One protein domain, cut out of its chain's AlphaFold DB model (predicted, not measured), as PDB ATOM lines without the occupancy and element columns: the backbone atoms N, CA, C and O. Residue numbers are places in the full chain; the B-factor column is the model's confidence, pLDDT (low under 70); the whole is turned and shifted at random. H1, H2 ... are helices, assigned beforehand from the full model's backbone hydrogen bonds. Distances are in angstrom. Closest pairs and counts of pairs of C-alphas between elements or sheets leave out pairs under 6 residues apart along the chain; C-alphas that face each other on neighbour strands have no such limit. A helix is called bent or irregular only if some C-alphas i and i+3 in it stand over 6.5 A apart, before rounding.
ATOM      1  N   GLN A   2      -4.402 -26.738 -26.930       85.06
ATOM      2  CA  GLN A   2      -3.309 -26.476 -25.973       85.06
ATOM      3  C   GLN A   2      -3.224 -27.496 -24.816       85.06
ATOM      4  O   GLN A   2      -2.166 -28.066 -24.568       85.06
ATOM      5  N   THR A   3      -4.352 -27.804 -24.167       87.12
ATOM      6  CA  THR A   3      -4.432 -28.829 -23.108       87.12
ATOM      7  C   THR A   3      -4.060 -30.225 -23.608       87.12
ATOM      8  O   THR A   3      -3.368 -30.957 -22.921       87.12
ATOM      9  N   THR A   4      -4.480 -30.585 -24.821       88.88
ATOM     10  CA  THR A   4      -4.178 -31.888 -25.432       88.88
ATOM     11  C   THR A   4      -2.677 -32.063 -25.654       88.88
ATOM     12  O   THR A   4      -2.133 -33.101 -25.304       88.88
ATOM     13  N   ILE A   5      -2.001 -31.029 -26.167       84.75
ATOM     14  CA  ILE A   5      -0.553 -31.051 -26.426       84.75
ATOM     15  C   ILE A   5       0.235 -31.099 -25.111       84.75
ATOM     16  O   ILE A   5       1.157 -31.897 -24.980       84.75
ATOM     17  N   ARG A   6      -0.161 -30.310 -24.101       88.44
ATOM     18  CA  ARG A   6       0.468 -30.357 -22.767       88.44
ATOM     19  C   ARG A   6       0.274 -31.695 -22.044       88.44
ATOM     20  O   ARG A   6       1.048 -31.995 -21.140       88.44
ATOM     21  N   SER A   7      -0.715 -32.493 -22.446       90.44
ATOM     22  CA  SER A   7      -0.982 -33.829 -21.898       90.44
ATOM     23  C   SER A   7      -0.414 -34.982 -22.737       90.44
ATOM     24  O   SER A   7      -0.512 -36.124 -22.294       90.44
ATOM     25  N   ALA A   8       0.175 -34.721 -23.908       92.38
ATOM     26  CA  ALA A   8       0.742 -35.755 -24.784       92.38
ATOM     27  C   ALA A   8       1.968 -36.445 -24.157       92.38
ATOM     28  O   ALA A   8       2.573 -35.907 -23.234       92.38
ATOM     29  N   SER A   9       2.365 -37.624 -24.631       92.56
ATOM     30  CA  SER A   9       3.645 -38.205 -24.209       92.56
ATOM     31  C   SER A   9       4.821 -37.426 -24.827       92.56
ATOM     32  O   SER A   9       4.655 -36.734 -25.832       92.56
ATOM     33  N   GLU A  10       6.018 -37.523 -24.244       91.44
ATOM     34  CA  GLU A  10       7.225 -36.959 -24.876       91.44
ATOM     35  C   GLU A  10       7.623 -37.716 -26.153       91.44
ATOM     36  O   GLU A  10       8.271 -37.141 -27.020       91.44
ATOM     37  N   GLU A  11       7.201 -38.973 -26.307       94.19
ATOM     38  CA  GLU A  11       7.390 -39.739 -27.544       94.19
ATOM     39  C   GLU A  11       6.569 -39.136 -28.696       94.19
ATOM     40  O   GLU A  11       7.097 -38.904 -29.783       94.19
ATOM     41  N   ASP A  12       5.305 -38.789 -28.431       92.75
ATOM     42  CA  ASP A  12       4.407 -38.162 -29.409       92.75
ATOM     43  C   ASP A  12       4.733 -36.682 -29.643       92.75
ATOM     44  O   ASP A  12       4.436 -36.117 -30.700       92.75
ATOM     45  N   PHE A  13       5.317 -36.025 -28.638       91.75
ATOM     46  CA  PHE A  13       5.694 -34.623 -28.710       91.75
ATOM     47  C   PHE A  13       6.984 -34.337 -27.923       91.75
ATOM     48  O   PHE A  13       6.929 -33.879 -26.778       91.75
ATOM     49  N   PRO A  14       8.163 -34.514 -28.549       94.25
ATOM     50  CA  PRO A  14       9.461 -34.350 -27.881       94.25
ATOM     51  C   PRO A  14       9.708 -32.963 -27.275       94.25
ATOM     52  O   PRO A  14      10.503 -32.811 -26.354       94.25
ATOM     53  N   LEU A  15       9.013 -31.931 -27.768       93.75
ATOM     54  CA  LEU A  15       9.098 -30.560 -27.254       93.75
ATOM     55  C   LEU A  15       8.075 -30.256 -26.149       93.75
ATOM     56  O   LEU A  15       7.893 -29.089 -25.792       93.75
ATOM     57  N   ARG A  16       7.398 -31.272 -25.593       93.38
ATOM     58  CA  ARG A  16       6.363 -31.093 -24.566       93.38
ATOM     59  C   ARG A  16       6.845 -30.249 -23.395       93.38
ATOM     60  O   ARG A  16       6.120 -29.343 -22.997       93.38
ATOM     61  N   SER A  17       8.036 -30.530 -22.866       93.00
ATOM     62  CA  SER A  17       8.582 -29.802 -21.715       93.00
ATOM     63  C   SER A  17       8.656 -28.293 -21.983       93.00
ATOM     64  O   SER A  17       8.079 -27.505 -21.237       93.00
ATOM     65  N   ASN A  18       9.212 -27.891 -23.132       94.31
ATOM     66  CA  ASN A  18       9.266 -26.482 -23.543       94.31
ATOM     67  C   ASN A  18       7.864 -25.872 -23.671       94.31
ATOM     68  O   ASN A  18       7.618 -24.747 -23.250       94.31
ATOM     69  N   PHE A  19       6.922 -26.623 -24.243       93.12
ATOM     70  CA  PHE A  19       5.559 -26.150 -24.473       93.12
ATOM     71  C   PHE A  19       4.747 -25.979 -23.181       93.12
ATOM     72  O   PHE A  19       3.894 -25.095 -23.095       93.12
ATOM     73  N   VAL A  20       5.004 -26.817 -22.174       93.81
ATOM     74  CA  VAL A  20       4.484 -26.630 -20.813       93.81
ATOM     75  C   VAL A  20       5.138 -25.403 -20.175       93.81
ATOM     76  O   VAL A  20       4.415 -24.539 -19.682       93.81
ATOM     77  N   GLY A  21       6.464 -25.275 -20.290       95.69
ATOM     78  CA  GLY A  21       7.234 -24.138 -19.778       95.69
ATOM     79  C   GLY A  21       6.718 -22.791 -20.285       95.69
ATOM     80  O   GLY A  21       6.458 -21.903 -19.482       95.69
ATOM     81  N   TYR A  22       6.416 -22.658 -21.582       94.56
ATOM     82  CA  TYR A  22       5.840 -21.421 -22.132       94.56
ATOM     83  C   TYR A  22       4.562 -20.969 -21.411       94.56
ATOM     84  O   TYR A  22       4.325 -19.772 -21.250       94.56
ATOM     85  N   HIS A  23       3.730 -21.914 -20.970       93.31
ATOM     86  CA  HIS A  23       2.510 -21.614 -20.226       93.31
ATOM     87  C   HIS A  23       2.798 -21.288 -18.757       93.31
ATOM     88  O   HIS A  23       2.270 -20.307 -18.239       93.31
ATOM     89  N   GLU A  24       3.608 -22.102 -18.082       94.62
ATOM     90  CA  GLU A  24       3.913 -21.934 -16.654       94.62
ATOM     91  C   GLU A  24       4.739 -20.673 -16.371       94.62
ATOM     92  O   GLU A  24       4.522 -20.006 -15.362       94.62
ATOM     93  N   GLU A  25       5.620 -20.298 -17.296       96.56
ATOM     94  CA  GLU A  25       6.460 -19.100 -17.215       96.56
ATOM     95  C   GLU A  25       5.755 -17.836 -17.739       96.56
ATOM     96  O   GLU A  25       6.346 -16.758 -17.758       96.56
ATOM     97  N   GLY A  26       4.491 -17.942 -18.173       94.06
ATOM     98  CA  GLY A  26       3.709 -16.797 -18.646       94.06
ATOM     99  C   GLY A  26       4.204 -16.195 -19.967       94.06
ATOM    100  O   GLY A  26       3.976 -15.017 -20.226       94.06
ATOM    101  N   GLN A  27       4.867 -16.989 -20.811       93.94
ATOM    102  CA  GLN A  27       5.438 -16.554 -22.093       93.94
ATOM    103  C   GLN A  27       4.436 -16.621 -23.261       93.94
ATOM    104  O   GLN A  27       4.760 -16.240 -24.385       93.94
ATOM    105  N   LEU A  28       3.217 -17.117 -23.023       92.56
ATOM    106  CA  LEU A  28       2.148 -17.146 -24.020       92.56
ATOM    107  C   LEU A  28       1.376 -15.821 -24.031       92.56
ATOM    108  O   LEU A  28       0.813 -15.416 -23.014       92.56
ATOM    109  N   SER A  29       1.279 -15.194 -25.204       93.62
ATOM    110  CA  SER A  29       0.411 -14.032 -25.411       93.62
ATOM    111  C   SER A  29      -1.059 -14.388 -25.198       93.62
ATOM    112  O   SER A  29      -1.501 -15.498 -25.525       93.62
ATOM    113  N   LYS A  30      -1.844 -13.429 -24.701       93.31
ATOM    114  CA  LYS A  30      -3.292 -13.610 -24.602       93.31
ATOM    115  C   LYS A  30      -3.931 -13.538 -25.993       93.31
ATOM    116  O   LYS A  30      -3.497 -12.727 -26.816       93.31
ATOM    117  N   PRO A  31      -4.963 -14.350 -26.274       93.19
ATOM    118  CA  PRO A  31      -5.650 -14.319 -27.563       93.19
ATOM    119  C   PRO A  31      -6.204 -12.938 -27.923       93.19
ATOM    120  O   PRO A  31      -6.170 -12.553 -29.088       93.19
ATOM    121  N   GLU A  32      -6.691 -12.193 -26.930       96.62
ATOM    122  CA  GLU A  32      -7.274 -10.866 -27.125       96.62
ATOM    123  C   GLU A  32      -6.220  -9.852 -27.584       96.62
ATOM    124  O   GLU A  32      -6.479  -9.075 -28.502       96.62
ATOM    125  N   ASP A  33      -5.016  -9.916 -27.009       95.12
ATOM    126  CA  ASP A  33      -3.898  -9.035 -27.362       95.12
ATOM    127  C   ASP A  33      -3.437  -9.299 -28.807       95.12
ATOM    128  O   ASP A  33      -3.239  -8.373 -29.593       95.12
ATOM    129  N   VAL A  34      -3.349 -10.578 -29.193       95.25
ATOM    130  CA  VAL A  34      -3.014 -10.994 -30.566       95.25
ATOM    131  C   VAL A  34      -4.086 -10.541 -31.560       95.25
ATOM    132  O   VAL A  34      -3.762 -10.029 -32.628       95.25
ATOM    133  N   ALA A  35      -5.366 -10.712 -31.224       95.12
ATOM    134  CA  ALA A  35      -6.465 -10.294 -32.089       95.12
ATOM    135  C   ALA A  35      -6.483  -8.773 -32.297       95.12
ATOM    136  O   ALA A  35      -6.685  -8.314 -33.422       95.12
ATOM    137  N   ALA A  36      -6.227  -8.001 -31.238       95.25
ATOM    138  CA  ALA A  36      -6.122  -6.549 -31.318       95.25
ATOM    139  C   ALA A  36      -4.960  -6.104 -32.222       95.25
ATOM    140  O   ALA A  36      -5.150  -5.206 -33.039       95.25
ATOM    141  N   ALA A  37      -3.798  -6.762 -32.132       94.00
ATOM    142  CA  ALA A  37      -2.642  -6.469 -32.986       94.00
ATOM    143  C   ALA A  37      -2.894  -6.799 -34.470       94.00
ATOM    144  O   ALA A  37      -2.453  -6.074 -35.359       94.00
ATOM    145  N   LEU A  38      -3.632  -7.877 -34.756       93.31
ATOM    146  CA  LEU A  38      -3.929  -8.299 -36.129       93.31
ATOM    147  C   LEU A  38      -5.040  -7.483 -36.799       93.31
ATOM    148  O   LEU A  38      -5.049  -7.373 -38.023       93.31
ATOM    149  N   LEU A  39      -5.981  -6.935 -36.028       94.62
ATOM    150  CA  LEU A  39      -7.145  -6.221 -36.553       94.62
ATOM    151  C   LEU A  39      -6.793  -5.130 -37.589       94.62
ATOM    152  O   LEU A  39      -7.325  -5.215 -38.700       94.62
ATOM    153  N   PRO A  40      -5.888  -4.167 -37.312       92.44
ATOM    154  CA  PRO A  40      -5.557  -3.113 -38.273       92.44
ATOM    155  C   PRO A  40      -4.912  -3.653 -39.553       92.44
ATOM    156  O   PRO A  40      -5.184  -3.136 -40.631       92.44
ATOM    157  N   LEU A  41      -4.140  -4.743 -39.489       90.19
ATOM    158  CA  LEU A  41      -3.574  -5.358 -40.697       90.19
ATOM    159  C   LEU A  41      -4.645  -5.890 -41.647       90.19
ATOM    160  O   LEU A  41      -4.403  -6.006 -42.841       90.19
ATOM    161  N   ILE A  42      -5.813  -6.260 -41.126       89.19
ATOM    162  CA  ILE A  42      -6.909  -6.791 -41.936       89.19
ATOM    163  C   ILE A  42      -7.807  -5.648 -42.416       89.19
ATOM    164  O   ILE A  42      -8.276  -5.673 -43.552       89.19
ATOM    165  N   THR A  43      -8.067  -4.655 -41.563       93.88
ATOM    166  CA  THR A  43      -9.037  -3.587 -41.850       93.88
ATOM    167  C   THR A  43      -8.437  -2.383 -42.564       93.88
ATOM    168  O   THR A  43      -9.173  -1.658 -43.229       93.88
ATOM    169  N   GLU A  44      -7.130  -2.165 -42.441       92.56
ATOM    170  CA  GLU A  44      -6.431  -0.978 -42.952       92.56
ATOM    171  C   GLU A  44      -5.325  -1.323 -43.963       92.56
ATOM    172  O   GLU A  44      -4.635  -0.428 -44.446       92.56
ATOM    173  N   HIS A  45      -5.164  -2.602 -44.328       88.00
ATOM    174  CA  HIS A  45      -4.178  -3.038 -45.322       88.00
ATOM    175  C   HIS A  45      -4.368  -2.326 -46.668       88.00
ATOM    176  O   HIS A  45      -5.472  -2.289 -47.230       88.00
ATOM    177  N   THR A  46      -3.258  -1.876 -47.254       90.06
ATOM    178  CA  THR A  46      -3.214  -1.346 -48.622       90.06
ATOM    179  C   THR A  46      -2.762  -2.397 -49.638       90.06
ATOM    180  O   THR A  46      -2.134  -3.399 -49.301       90.06
ATOM    181  N   LEU A  47      -3.048  -2.167 -50.924       88.12
ATOM    182  CA  LEU A  47      -2.619  -3.053 -52.018       88.12
ATOM    183  C   LEU A  47      -1.094  -3.233 -52.072       88.12
ATOM    184  O   LEU A  47      -0.619  -4.320 -52.387       88.12
ATOM    185  N   GLU A  48      -0.332  -2.197 -51.729       90.88
ATOM    186  CA  GLU A  48       1.133  -2.219 -51.675       90.88
ATOM    187  C   GLU A  48       1.673  -3.148 -50.575       90.88
ATOM    188  O   GLU A  48       2.805  -3.624 -50.664       90.88
ATOM    189  N   GLN A  49       0.868  -3.422 -49.545       88.00
ATOM    190  CA  GLN A  49       1.203  -4.336 -48.451       88.00
ATOM    191  C   GLN A  49       0.773  -5.783 -48.743       88.00
ATOM    192  O   GLN A  49       1.072  -6.694 -47.966       88.00
ATOM    193  N   SER A  50       0.108  -6.028 -49.875       88.31
ATOM    194  CA  SER A  50      -0.376  -7.358 -50.231       88.31
ATOM    195  C   SER A  50       0.775  -8.333 -50.489       88.31
ATOM    196  O   SER A  50       1.746  -8.026 -51.180       88.31
TER     197      SER A  50
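Overview. This is residues 2 to 50 of the 59 residues of an uncharacterized protein of Candidatus Poseidoniales archaeon (UniProt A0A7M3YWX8). This is an extended chain with a small head at one end, where the short helix H1 packs on H2, and an arm made largely of H3 that reaches away from it. Residues 29 to 40, of which 31 to 40 belong to H3, and residues 42 to 48 stick out with no support from the head. The printed part has 49 residues with three named helices, in the order H1, H2, H3, and no named strand; its class is all helix. The whole is extended, a rod spanning 45 by 20 by 15 A, with a radius of gyration of the C-alphas of 16.4 A.

Arrangement. H1, residues 2 to 6, touches H2, residues 16 to 24, and their closest C-alphas, those of Arg 6 and Val 20, are 5.8 A apart. Their centres are 9.9 A apart. H3, residues 31 to 43, is apart from H1. H3 is also apart from H2, the helix before it. In H1 the O i to N i+4 pair is within hydrogen-bond range, while 4 of 5 such pairs are in H2 and 7 of 9 in H3.

Along the chain. H1 begins at C-alpha 2 (-3.309, -26.476, -25.973) and is 6.3 A long from first to last C-alpha. H2 measures 12.3 A, from C-alpha 16 at (6.363, -31.093, -24.566) to C-alpha 24. H3 measures 18.2 A and ends at C-alpha 43 (-9.037, -3.587, -41.850). H3 is irregular, but only just: C-alphas 37 and 40 are 6.9 A apart.

Size, cuts and confidence. The two C-alphas farthest apart, those of Ser 9 and Glu 48, are 45.3 A apart. The printed part has no cut. The links H1 to H2, of 9 residues, and H2 to H3, of 6, are short but not tight. The mean pLDDT of the printed part is 92.3, and no printed residue is under 70.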